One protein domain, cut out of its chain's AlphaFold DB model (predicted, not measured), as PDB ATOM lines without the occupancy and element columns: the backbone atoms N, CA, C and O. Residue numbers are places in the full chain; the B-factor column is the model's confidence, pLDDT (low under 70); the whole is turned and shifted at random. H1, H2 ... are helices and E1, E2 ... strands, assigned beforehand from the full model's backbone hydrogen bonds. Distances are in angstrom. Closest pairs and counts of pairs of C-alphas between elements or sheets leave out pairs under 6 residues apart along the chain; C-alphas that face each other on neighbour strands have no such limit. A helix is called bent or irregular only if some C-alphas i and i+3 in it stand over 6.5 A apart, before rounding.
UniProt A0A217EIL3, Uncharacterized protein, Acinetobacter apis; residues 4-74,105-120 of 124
ATOM      1  N   TYR A   4     -29.520  -0.749  44.708       97.38
ATOM      2  CA  TYR A   4     -28.214  -0.940  45.325       97.38
ATOM      3  C   TYR A   4     -27.127  -1.025  44.257       97.38
ATOM      4  O   TYR A   4     -27.352  -1.526  43.155       97.38
ATOM      5  N   HIS A   5     -25.946  -0.543  44.608       97.75
ATOM      6  CA  HIS A   5     -24.756  -0.541  43.771       97.75
ATOM      7  C   HIS A   5     -23.611  -1.092  44.598       97.75
ATOM      8  O   HIS A   5     -23.411  -0.665  45.736       97.75
ATOM      9  N   LEU A   6     -22.902  -2.062  44.042       97.31
ATOM     10  CA  LEU A   6     -21.833  -2.784  44.707       97.31
ATOM     11  C   LEU A   6     -20.537  -2.551  43.942       97.31
ATOM     12  O   LEU A   6     -20.467  -2.847  42.752       97.31
ATOM     13  N   THR A   7     -19.519  -2.074  44.646       97.12
ATOM     14  CA  THR A   7     -18.152  -1.971  44.136       97.12
ATOM     15  C   THR A   7     -17.247  -2.856  44.980       97.12
ATOM     16  O   THR A   7     -17.242  -2.764  46.210       97.12
ATOM     17  N   ILE A   8     -16.484  -3.723  44.319       96.75
ATOM     18  CA  ILE A   8     -15.517  -4.623  44.946       96.75
ATOM     19  C   ILE A   8     -14.150  -4.316  44.350       96.75
ATOM     20  O   ILE A   8     -13.930  -4.515  43.159       96.75
ATOM     21  N   GLU A   9     -13.243  -3.822  45.183       95.88
ATOM     22  CA  GLU A   9     -11.858  -3.533  44.813       95.88
ATOM     23  C   GLU A   9     -10.997  -4.745  45.191       95.88
ATOM     24  O   GLU A   9     -10.953  -5.131  46.367       95.88
ATOM     25  N   ILE A  10     -10.324  -5.340  44.206       94.50
ATOM     26  CA  ILE A  10      -9.474  -6.526  44.369       94.50
ATOM     27  C   ILE A  10      -8.040  -6.260  43.901       94.50
ATOM     28  O   ILE A  10      -7.806  -5.436  43.011       94.50
ATOM     29  N   ASN A  11      -7.079  -6.972  44.488       91.75
ATOM     30  CA  ASN A  11      -5.746  -7.134  43.918       91.75
ATOM     31  C   ASN A  11      -5.770  -8.318  42.950       91.75
ATOM     32  O   ASN A  11      -6.130  -9.428  43.330       91.75
ATOM     33  N   GLU A  12      -5.349  -8.093  41.712       80.44
ATOM     34  CA  GLU A  12      -5.179  -9.151  40.723       80.44
ATOM     35  C   GLU A  12      -3.677  -9.386  40.509       80.44
ATOM     36  O   GLU A  12      -2.947  -8.510  40.027       80.44
ATOM     37  N   GLU A  13      -3.183 -10.571  40.886       71.38
ATOM     38  CA  GLU A  13      -1.820 -10.985  40.552       71.38
ATOM     39  C   GLU A  13      -1.751 -11.374  39.070       71.38
ATOM     40  O   GLU A  13      -1.939 -12.527  38.676       71.38
ATOM     41  N   THR A  14      -1.420 -10.410  38.213       62.56
ATOM     42  CA  THR A  14      -0.967 -10.736  36.858       62.56
ATOM     43  C   THR A  14       0.526 -11.053  36.895       62.56
ATOM     44  O   THR A  14       1.262 -10.523  37.722       62.56
ATOM     45  N   ASN A  15       0.994 -11.915  35.982       53.50
ATOM     46  CA  ASN A  15       2.304 -12.591  35.986       53.50
ATOM     47  C   ASN A  15       3.572 -11.772  36.352       53.50
ATOM     48  O   ASN A  15       4.623 -12.402  36.485       53.50
ATOM     49  N   LYS A  16       3.541 -10.429  36.470       57.88
ATOM     50  CA  LYS A  16       4.648  -9.574  36.958       57.88
ATOM     51  C   LYS A  16       4.242  -8.267  37.682       57.88
ATOM     52  O   LYS A  16       5.156  -7.513  38.018       57.88
ATOM     53  N   VAL A  17       2.955  -7.956  37.886       63.28
ATOM     54  CA  VAL A  17       2.499  -6.676  38.479       63.28
ATOM     55  C   VAL A  17       1.212  -6.901  39.281       63.28
ATOM     56  O   VAL A  17       0.264  -7.475  38.751       63.28
ATOM     57  N   GLU A  18       1.185  -6.436  40.534       65.50
ATOM     58  CA  GLU A  18      -0.057  -6.272  41.300       65.50
ATOM     59  C   GLU A  18      -0.846  -5.108  40.688       65.50
ATOM     60  O   GLU A  18      -0.397  -3.956  40.732       65.50
ATOM     61  N   GLU A  19      -1.996  -5.402  40.087       79.69
ATOM     62  CA  GLU A  19      -2.923  -4.387  39.586       79.69
ATOM     63  C   GLU A  19      -4.189  -4.378  40.442       79.69
ATOM     64  O   GLU A  19      -4.656  -5.416  40.908       79.69
ATOM     65  N   ARG A  20      -4.734  -3.179  40.674       88.31
ATOM     66  CA  ARG A  20      -6.022  -3.027  41.349       88.31
ATOM     67  C   ARG A  20      -7.129  -3.003  40.320       88.31
ATOM     68  O   ARG A  20      -7.038  -2.254  39.344       88.31
ATOM     69  N   ARG A  21      -8.178  -3.769  40.579       90.38
ATOM     70  CA  ARG A  21      -9.354  -3.843  39.724       90.38
ATOM     71  C   ARG A  21     -10.607  -3.591  40.544       90.38
ATOM     72  O   ARG A  21     -10.801  -4.214  41.583       90.38
ATOM     73  N   ASP A  22     -11.457  -2.713  40.024       92.94
ATOM     74  CA  ASP A  22     -12.807  -2.507  40.532       92.94
ATOM     75  C   ASP A  22     -13.779  -3.389  39.738       92.94
ATOM     76  O   ASP A  22     -13.754  -3.424  38.503       92.94
ATOM     77  N   ILE A  23     -14.621  -4.125  40.457       94.69
ATOM     78  CA  ILE A  23     -15.748  -4.886  39.917       94.69
ATOM     79  C   ILE A  23     -17.019  -4.181  40.378       94.69
ATOM     80  O   ILE A  23     -17.233  -3.999  41.577       94.69
ATOM     81  N   GLU A  24     -17.843  -3.759  39.423       95.94
ATOM     82  CA  GLU A  24     -18.992  -2.893  39.672       95.94
ATOM     83  C   GLU A  24     -20.294  -3.562  39.225       95.94
ATOM     84  O   GLU A  24     -20.432  -4.002  38.083       95.94
ATOM     85  N   TYR A  25     -21.274  -3.582  40.125       96.94
ATOM     86  CA  TYR A  25     -22.637  -4.016  39.855       96.94
ATOM     87  C   TYR A  25     -23.596  -2.876  40.162       96.94
ATOM     88  O   TYR A  25     -23.645  -2.384  41.292       96.94
ATOM     89  N   PHE A  26     -24.385  -2.479  39.168       97.25
ATOM     90  CA  PHE A  26     -25.338  -1.382  39.294       97.25
ATOM     91  C   PHE A  26     -26.777  -1.865  39.254       97.25
ATOM     92  O   PHE A  26     -27.093  -2.896  38.659       97.25
ATOM     93  N   ASN A  27     -27.656  -1.066  39.853       96.94
ATOM     94  CA  ASN A  27     -29.104  -1.258  39.820       96.94
ATOM     95  C   ASN A  27     -29.580  -2.598  40.396       96.94
ATOM     96  O   ASN A  27     -30.602  -3.125  39.959       96.94
ATOM     97  N   ILE A  28     -28.878  -3.134  41.394       96.81
ATOM     98  CA  ILE A  28     -29.298  -4.345  42.098       96.81
ATOM     99  C   ILE A  28     -30.637  -4.053  42.782       96.81
ATOM    100  O   ILE A  28     -30.745  -3.154  43.626       96.81
ATOM    101  N   GLU A  29     -31.670  -4.812  42.423       95.19
ATOM    102  CA  GLU A  29     -32.974  -4.687  43.060       95.19
ATOM    103  C   GLU A  29     -32.953  -5.286  44.479       95.19
ATOM    104  O   GLU A  29     -32.203  -6.225  44.761       95.19
ATOM    105  N   PRO A  30     -33.819  -4.818  45.399       89.94
ATOM    106  CA  PRO A  30     -33.871  -5.349  46.762       89.94
ATOM    107  C   PRO A  30     -34.080  -6.869  46.851       89.94
ATOM    108  O   PRO A  30     -33.620  -7.493  47.805       89.94
ATOM    109  N   ASN A  31     -34.766  -7.468  45.872       91.44
ATOM    110  CA  ASN A  31     -35.010  -8.914  45.834       91.44
ATOM    111  C   ASN A  31     -33.752  -9.717  45.469       91.44
ATOM    112  O   ASN A  31     -33.620 -10.863  45.903       91.44
ATOM    113  N   ASP A  32     -32.824  -9.102  44.738       93.50
ATOM    114  CA  ASP A  32     -31.597  -9.737  44.259       93.50
ATOM    115  C   ASP A  32     -30.431  -9.546  45.239       93.50
ATOM    116  O   ASP A  32     -29.449 -10.286  45.201       93.50
ATOM    117  N   LEU A  33     -30.563  -8.629  46.205       91.25
ATOM    118  CA  LEU A  33     -29.544  -8.375  47.226       91.25
ATOM    119  C   LEU A  33     -29.178  -9.637  48.033       91.25
ATOM    120  O   LEU A  33     -28.033  -9.792  48.451       91.25
ATOM    121  N   ASN A  34     -30.118 -10.574  48.211       91.69
ATOM    122  CA  ASN A  34     -29.871 -11.845  48.905       91.69
ATOM    123  C   ASN A  34     -28.780 -12.702  48.243       91.69
ATOM    124  O   ASN A  34     -28.068 -13.427  48.944       91.69
ATOM    125  N   HIS A  35     -28.638 -12.619  46.918       93.94
ATOM    126  CA  HIS A  35     -27.583 -13.311  46.181       93.94
ATOM    127  C   HIS A  35     -26.204 -12.805  46.630       93.94
ATOM    128  O   HIS A  35     -25.385 -13.584  47.116       93.94
ATOM    129  N   TYR A  36     -26.009 -11.485  46.618       96.31
ATOM    130  CA  TYR A  36     -24.773 -10.834  47.063       96.31
ATOM    131  C   TYR A  36     -24.528 -10.979  48.571       96.31
ATOM    132  O   TYR A  36     -23.390 -11.156  48.998       96.31
ATOM    133  N   ILE A  37     -25.578 -10.991  49.398       94.88
ATOM    134  CA  ILE A  37     -25.438 -11.299  50.830       94.88
ATOM    135  C   ILE A  37     -24.807 -12.680  51.022       94.88
ATOM    136  O   ILE A  37     -23.897 -12.830  51.833       94.88
ATOM    137  N   THR A  38     -25.273 -13.678  50.271       94.75
ATOM    138  CA  THR A  38     -24.841 -15.070  50.432       94.75
ATOM    139  C   THR A  38     -23.447 -15.317  49.862       94.75
ATOM    140  O   THR A  38     -22.660 -16.016  50.495       94.75
ATOM    141  N   LEU A  39     -23.147 -14.754  48.690       96.56
ATOM    142  CA  LEU A  39     -21.917 -15.043  47.946       96.56
ATOM    143  C   LEU A  39     -20.771 -14.067  48.228       96.56
ATOM    144  O   LEU A  39     -19.609 -14.425  48.059       96.56
ATOM    145  N   VAL A  40     -21.087 -12.851  48.680       97.06
ATOM    146  CA  VAL A  40     -20.103 -11.776  48.855       97.06
ATOM    147  C   VAL A  40     -20.038 -11.318  50.308       97.06
ATOM    148  O   VAL A  40     -19.007 -11.468  50.957       97.06
ATOM    149  N   PHE A  41     -21.128 -10.787  50.869       96.19
ATOM    150  CA  PHE A  41     -21.045 -10.092  52.160       96.19
ATOM    151  C   PHE A  41     -20.828 -11.030  53.347       96.19
ATOM    152  O   PHE A  41     -19.980 -10.754  54.195       96.19
ATOM    153  N   LEU A  42     -21.566 -12.141  53.432       95.38
ATOM    154  CA  LEU A  42     -21.381 -13.095  54.526       95.38
ATOM    155  C   LEU A  42     -20.007 -13.778  54.471       95.38
ATOM    156  O   LEU A  42     -19.362 -13.822  55.523       95.38
ATOM    157  N   PRO A  43     -19.507 -14.270  53.320       96.19
ATOM    158  CA  PRO A  43     -18.154 -14.818  53.260       96.19
ATOM    159  C   PRO A  43     -17.092 -13.766  53.598       96.19
ATOM    160  O   PRO A  43     -16.215 -14.049  54.414       96.19
ATOM    161  N   TYR A  44     -17.229 -12.524  53.110       96.12
ATOM    162  CA  TYR A  44     -16.329 -11.420  53.464       96.12
ATOM    163  C   TYR A  44     -16.274 -11.160  54.978       96.12
ATOM    164  O   TYR A  44     -15.191 -11.119  55.562       96.12
ATOM    165  N   LEU A  45     -17.430 -11.064  55.649       95.31
ATOM    166  CA  LEU A  45     -17.501 -10.877  57.107       95.31
ATOM    167  C   LEU A  45     -16.897 -12.051  57.895       95.31
ATOM    168  O   LEU A  45     -16.438 -11.866  59.021       95.31
ATOM    169  N   ASN A  46     -16.883 -13.248  57.307       94.38
ATOM    170  CA  ASN A  46     -16.268 -14.446  57.876       94.38
ATOM    171  C   ASN A  46     -14.813 -14.663  57.426       94.38
ATOM    172  O   ASN A  46     -14.235 -15.694  57.765       94.38
ATOM    173  N   GLN A  47     -14.216 -13.718  56.694       95.81
ATOM    174  CA  GLN A  47     -12.854 -13.820  56.156       95.81
ATOM    175  C   GLN A  47     -12.649 -15.041  55.242       95.81
ATOM    176  O   GLN A  47     -11.615 -15.707  55.277       95.81
ATOM    177  N   GLN A  48     -13.665 -15.357  54.444       95.94
ATOM    178  CA  GLN A  48     -13.674 -16.452  53.475       95.94
ATOM    179  C   GLN A  48     -13.583 -15.908  52.047       95.94
ATOM    180  O   GLN A  48     -13.839 -14.726  51.809       95.94
ATOM    181  N   ALA A  49     -13.228 -16.783  51.101       96.81
ATOM    182  CA  ALA A  49     -13.308 -16.457  49.683       96.81
ATOM    183  C   ALA A  49     -14.754 -16.102  49.300       96.81
ATOM    184  O   ALA A  49     -15.700 -16.741  49.771       96.81
ATOM    185  N   ILE A  50     -14.902 -15.084  48.459       97.31
ATOM    186  CA  ILE A  50     -16.187 -14.667  47.892       97.31
ATOM    187  C   ILE A  50     -16.336 -15.221  46.478       97.31
ATOM    188  O   ILE A  50     -15.341 -15.562  45.839       97.31
ATOM    189  N   GLU A  51     -17.571 -15.281  45.993       96.44
ATOM    190  CA  GLU A  51     -17.886 -15.695  44.625       96.44
ATOM    191  C   GLU A  51     -18.450 -14.508  43.834       96.44
ATOM    192  O   GLU A  51     -19.398 -13.848  44.269       96.44
ATOM    193  N   ILE A  52     -17.835 -14.224  42.686       92.06
ATOM    194  CA  ILE A  52     -18.134 -13.110  41.781       92.06
ATOM    195  C   ILE A  52     -18.034 -13.651  40.354       92.06
ATOM    196  O   ILE A  52     -16.997 -14.195  39.994       92.06
ATOM    197  N   ASP A  53     -19.079 -13.497  39.537       88.81
ATOM    198  CA  ASP A  53     -19.094 -13.927  38.125       88.81
ATOM    199  C   ASP A  53     -18.604 -15.380  37.897       88.81
ATOM    200  O   ASP A  53     -17.841 -15.654  36.973       88.81
ATOM    201  N   ASP A  54     -19.046 -16.315  38.748       89.44
ATOM    202  CA  ASP A  54     -18.631 -17.733  38.767       89.44
ATOM    203  C   ASP A  54     -17.128 -17.971  39.075       89.44
ATOM    204  O   ASP A  54     -16.618 -19.086  38.920       89.44
ATOM    205  N   GLU A  55     -16.408 -16.947  39.546       91.31
ATOM    206  CA  GLU A  55     -15.014 -17.010  39.992       91.31
ATOM    207  C   GLU A  55     -14.898 -16.784  41.507       91.31
ATOM    208  O   GLU A  55     -15.662 -16.034  42.117       91.31
ATOM    209  N   PHE A  56     -13.915 -17.439  42.132       94.69
ATOM    210  CA  PHE A  56     -13.617 -17.248  43.549       94.69
ATOM    211  C   PHE A  56     -12.489 -16.237  43.726       94.69
ATOM    212  O   PHE A  56     -11.429 -16.385  43.118       94.69
ATOM    213  N   VAL A  57     -12.698 -15.267  44.614       94.56
ATOM    214  CA  VAL A  57     -11.667 -14.315  45.040       94.56
ATOM    215  C   VAL A  57     -11.333 -14.574  46.502       94.56
ATOM    216  O   VAL A  57     -12.214 -14.527  47.367       94.56
ATOM    217  N   ASP A  58     -10.062 -14.857  46.786       95.62
ATOM    218  CA  ASP A  58      -9.594 -15.093  48.147       95.62
ATOM    219  C   ASP A  58      -9.693 -13.816  48.988       95.62
ATOM    220  O   ASP A  58      -9.446 -12.707  48.519       95.62
ATOM    221  N   TYR A  59      -9.997 -13.968  50.281       94.88
ATOM    222  CA  TYR A  59     -10.155 -12.828  51.192       94.88
ATOM    223  C   TYR A  59      -8.922 -11.908  51.236       94.88
ATOM    224  O   TYR A  59      -9.056 -10.700  51.399       94.88
ATOM    225  N   GLN A  60      -7.720 -12.474  51.087       94.19
ATOM    226  CA  GLN A  60      -6.465 -11.715  51.086       94.19
ATOM    227  C   GLN A  60      -6.330 -10.765  49.884       94.19
ATOM    228  O   GLN A  60      -5.618  -9.766  49.981       94.19
ATOM    229  N   ASP A  61      -7.032 -11.066  48.792       93.69
ATOM    230  CA  ASP A  61      -7.018 -10.284  47.559       93.69
ATOM    231  C   ASP A  61      -8.131  -9.225  47.551       93.69
ATOM    232  O   ASP A  61      -8.139  -8.342  46.697       93.69
ATOM    233  N   LEU A  62      -9.040  -9.245  48.535       94.50
ATOM    234  CA  LEU A  62     -10.083  -8.235  48.708       94.50
ATOM    235  C   LEU A  62      -9.534  -6.994  49.418       94.50
ATOM    236  O   LEU A  62      -9.139  -7.039  50.583       94.50
ATOM    237  N   ILE A  63      -9.580  -5.851  48.736       94.62
ATOM    238  CA  ILE A  63      -9.141  -4.562  49.282       94.62
ATOM    239  C   ILE A  63     -10.309  -3.853  49.965       94.62
ATOM    240  O   ILE A  63     -10.179  -3.373  51.095       94.62
ATOM    241  N   ARG A  64     -11.450  -3.763  49.276       94.38
ATOM    242  CA  ARG A  64     -12.626  -3.029  49.754       94.38
ATOM    243  C   ARG A  64     -13.902  -3.567  49.123       94.38
ATOM    244  O   ARG A  64     -13.926  -3.909  47.949       94.38
ATOM    245  N   ILE A  65     -14.971  -3.564  49.914       97.06
ATOM    246  CA  ILE A  65     -16.342  -3.752  49.446       97.06
ATOM    247  C   ILE A  65     -17.124  -2.506  49.840       97.06
ATOM    248  O   ILE A  65     -17.100  -2.113  51.006       97.06
ATOM    249  N   GLU A  66     -17.797  -1.895  48.875       97.38
ATOM    250  CA  GLU A  66     -18.612  -0.701  49.062       97.38
ATOM    251  C   GLU A  66     -20.020  -0.953  48.528       97.38
ATOM    252  O   GLU A  66     -20.199  -1.494  47.436       97.38
ATOM    253  N   VAL A  67     -21.023  -0.565  49.313       97.44
ATOM    254  CA  VAL A  67     -22.431  -0.657  48.938       97.44
ATOM    255  C   VAL A  67     -23.065   0.717  49.045       97.44
ATOM    256  O   VAL A  67     -23.205   1.281  50.135       97.44
ATOM    257  N   LYS A  68     -23.508   1.232  47.904       97.31
ATOM    258  CA  LYS A  68     -24.279   2.469  47.807       97.31
ATOM    259  C   LYS A  68     -25.719   2.163  47.449       97.31
ATOM    260  O   LYS A  68     -26.007   1.164  46.797       97.31
ATOM    261  N   HIS A  69     -26.637   3.035  47.848       95.19
ATOM    262  CA  HIS A  69     -28.008   2.996  47.345       95.19
ATOM    263  C   HIS A  69     -28.435   4.332  46.756       95.19
ATOM    264  O   HIS A  69     -27.946   5.390  47.160       95.19
ATOM    265  N   THR A  70     -29.340   4.258  45.787       97.25
ATOM    266  CA  THR A  70     -29.946   5.401  45.099       97.25
ATOM    267  C   THR A  70     -31.461   5.216  44.995       97.25
ATOM    268  O   THR A  70     -31.995   4.108  45.115       97.25
ATOM    269  N   VAL A  71     -32.188   6.311  44.764       95.31
ATOM    270  CA  VAL A  71     -33.662   6.304  44.642       95.31
ATOM    271  C   VAL A  71     -34.172   5.965  43.236       95.31
ATOM    272  O   VAL A  71     -35.356   5.670  43.065       95.31
ATOM    273  N   GLN A  72     -33.287   6.009  42.240       95.81
ATOM    274  CA  GLN A  72     -33.536   5.708  40.828       95.81
ATOM    275  C   GLN A  72     -32.357   4.907  40.251       95.81
ATOM    276  O   GLN A  72     -31.277   4.926  40.853       95.81
ATOM    277  N   PRO A  73     -32.545   4.213  39.112       96.69
ATOM    278  CA  PRO A  73     -31.448   3.554  38.417       96.69
ATOM    279  C   PRO A  73     -30.336   4.540  38.056       96.69
ATOM    280  O   PRO A  73     -30.609   5.712  37.785       96.69
ATOM    281  N   ILE A  74     -29.097   4.059  38.019       96.56
ATOM    282  CA  ILE A  74     -27.916   4.899  37.815       96.56
ATOM    283  C   ILE A  74     -27.959   5.638  36.475       96.56
ATOM    284  O   ILE A  74     -27.598   6.806  36.413       96.56
ATOM    285  N   SER A 105     -26.995   9.727  46.191       96.62
ATOM    286  CA  SER A 105     -26.448   8.454  46.652       96.62
ATOM    287  C   SER A 105     -26.115   8.466  48.142       96.62
ATOM    288  O   SER A 105     -25.618   9.446  48.693       96.62
ATOM    289  N   GLN A 106     -26.334   7.333  48.813       96.69
ATOM    290  CA  GLN A 106     -25.868   7.138  50.186       96.69
ATOM    291  C   GLN A 106     -25.058   5.851  50.293       96.69
ATOM    292  O   GLN A 106     -25.473   4.798  49.810       96.69
ATOM    293  N   ASP A 107     -23.921   5.938  50.976       97.00
ATOM    294  CA  ASP A 107     -23.132   4.777  51.377       97.00
ATOM    295  C   ASP A 107     -23.801   4.098  52.579       97.00
ATOM    296  O   ASP A 107     -24.036   4.723  53.617       97.00
ATOM    297  N   ILE A 108     -24.132   2.819  52.422       96.50
ATOM    298  CA  ILE A 108     -24.769   1.993  53.454       96.50
ATOM    299  C   ILE A 108     -23.893   0.821  53.883       96.50
ATOM    300  O   ILE A 108     -24.366  -0.036  54.627       96.50
ATOM    301  N   THR A 109     -22.634   0.774  53.452       96.88
ATOM    302  CA  THR A 109     -21.714  -0.349  53.682       96.88
ATOM    303  C   THR A 109     -21.662  -0.737  55.157       96.88
ATOM    304  O   THR A 109     -21.908  -1.886  55.521       96.88
ATOM    305  N   VAL A 110     -21.425   0.248  56.029       96.44
ATOM    306  CA  VAL A 110     -21.324   0.034  57.481       96.44
ATOM    307  C   VAL A 110     -22.652  -0.444  58.061       96.44
ATOM    308  O   VAL A 110     -22.686  -1.437  58.777       96.44
ATOM    309  N   ALA A 111     -23.758   0.223  57.718       96.50
ATOM    310  CA  ALA A 111     -25.076  -0.135  58.232       96.50
ATOM    311  C   ALA A 111     -25.487  -1.553  57.807       96.50
ATOM    312  O   ALA A 111     -26.028  -2.310  58.612       96.50
ATOM    313  N   LEU A 112     -25.201  -1.929  56.558       95.06
ATOM    314  CA  LEU A 112     -25.442  -3.270  56.047       95.06
ATOM    315  C   LEU A 112     -24.616  -4.301  56.820       95.06
ATOM    316  O   LEU A 112     -25.170  -5.295  57.286       95.06
ATOM    317  N   PHE A 113     -23.317  -4.063  57.002       95.81
ATOM    318  CA  PHE A 113     -22.444  -4.985  57.730       95.81
ATOM    319  C   PHE A 113     -22.801  -5.100  59.213       95.81
ATOM    320  O   PHE A 113     -22.791  -6.212  59.742       95.81
ATOM    321  N   ASP A 114     -23.200  -4.011  59.869       95.94
ATOM    322  CA  ASP A 114     -23.696  -4.036  61.249       95.94
ATOM    323  C   ASP A 114     -24.961  -4.897  61.371       95.94
ATOM    324  O   ASP A 114     -25.067  -5.735  62.271       95.94
ATOM    325  N   ILE A 115     -25.908  -4.739  60.439       94.81
ATOM    326  CA  ILE A 115     -27.136  -5.545  60.397       94.81
ATOM    327  C   ILE A 115     -26.799  -7.019  60.159       94.81
ATOM    328  O   ILE A 115     -27.273  -7.880  60.902       94.81
ATOM    329  N   LEU A 116     -25.973  -7.322  59.156       94.44
ATOM    330  CA  LEU A 116     -25.590  -8.698  58.836       94.44
ATOM    331  C   LEU A 116     -24.848  -9.361  59.998       94.44
ATOM    332  O   LEU A 116     -25.158 -10.498  60.335       94.44
ATOM    333  N   THR A 117     -23.951  -8.639  60.669       93.38
ATOM    334  CA  THR A 117     -23.225  -9.135  61.848       93.38
ATOM    335  C   THR A 117     -24.164  -9.391  63.027       93.38
ATOM    336  O   THR A 117     -23.998 -10.372  63.753       93.38
ATOM    337  N   ALA A 118     -25.170  -8.537  63.231       93.88
ATOM    338  CA  ALA A 118     -26.158  -8.715  64.295       93.88
ATOM    339  C   ALA A 118     -27.087  -9.915  64.048       93.88
ATOM    340  O   ALA A 118     -27.487 -10.590  65.000       93.88
ATOM    341  N   LEU A 119     -27.436 -10.180  62.786       91.19
ATOM    342  CA  LEU A 119     -28.296 -11.300  62.388       91.19
ATOM    343  C   LEU A 119     -27.530 -12.625  62.289       91.19
ATOM    344  O   LEU A 119     -28.064 -13.674  62.652       91.19
ATOM    345  N   THR A 120     -26.281 -12.564  61.835       86.75
ATOM    346  CA  THR A 120     -25.428 -13.717  61.550       86.75
ATOM    347  C   THR A 120     -24.015 -13.433  62.073       86.75
ATOM    348  O   THR A 120     -23.140 -13.025  61.308       86.75
TER     349      THR A 120
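This is residues 4 to 74 and 105 to 120 of the 124 residues of an uncharacterized protein of Acinetobacter apis (UniProt A0A217EIL3). A twisted, antiparallel sheet of four strands, E2 - E1 - E5 - E6, has both helices on one face: H1 lies over E1, and H2 begins at E5 and runs away from it beside the strands. The long hairpin of E1 and E2 reaches far out along the longest axis, with its turn at residues 15 and 16, while the small hairpin of E3 and E4 packs on H1 through E3. The printed part has 87 residues, with two named helices and six named strands in the order E1 E2 H1 E3 E4 E5 E6 H2, a mixed class of helices and strands. The whole is compact, with a radius of gyration of the C-alphas of 13.3 A and spans of 42 by 30 by 22 A.

E1, residues 4 to 14, and E2, residues 17 to 28, form an antiparallel hairpin, with N 8 and O 23 2.9 A apart, within hydrogen-bond range. H1, residues 33 to 45, is on the sheet at a height over the sheet of 9.3 A, slantwise to E1 at 41 degrees on the local plane. H1 is irregular, but only just: C-alphas 39 and 42 are 6.9 A apart. E3, residues 50 to 52, comes closest to H1 at the C-alphas of Ile 50 and Val 40, 5.0 A apart. E3 forms an antiparallel hairpin with E4, residues 55 to 57; N 52 and O 55 are within hydrogen-bond range at 2.9 A. E4 is apart from E1, but only just, at 8.1 A. E5, residues 62 to 70, is the antiparallel neighbour of E1, with N 7 and O 66 within hydrogen-bond range at 2.9 A. The edge strand E6, residues 105 to 107, is antiparallel to E5, with N 69 and O 106 within hydrogen-bond range at 2.9 A. H2, residues 109 to 119, is on the same face of the sheet as H1; the closest C-alphas of H2 and E5, those of Thr 109 and Val 67, are 4.8 A apart. H1 touches H2 with residues 41 to 45 alone, about perpendicular at 85 degrees; the closest C-alphas are those of Leu 42 and Leu 116, 7.5 A apart. Every O i to N i+4 pair is within hydrogen-bond range in H2, and 6 of 9 are in H1.

E1 begins at C-alpha 4, (-28.214, -0.940, 45.325), and is 30.2 A long; E2 is 32.1 A. H1 measures 15.8 A, E5 24.4 A and H2 15.5 A. E3, E4 and E6 have three residues each. H2 ends at C-alpha 119, (-28.296, -11.300, 62.388).

The two farthest C-alphas, those of Lys 16 and Val 71, are 42.2 A apart. Residues 75 to 104 are not printed, and C-alphas 74 and 105 are 9.6 A apart across this cut. The links that are printed whole are tight. The mean pLDDT of the printed part is 92.3; residues 14 to 18 are under 70.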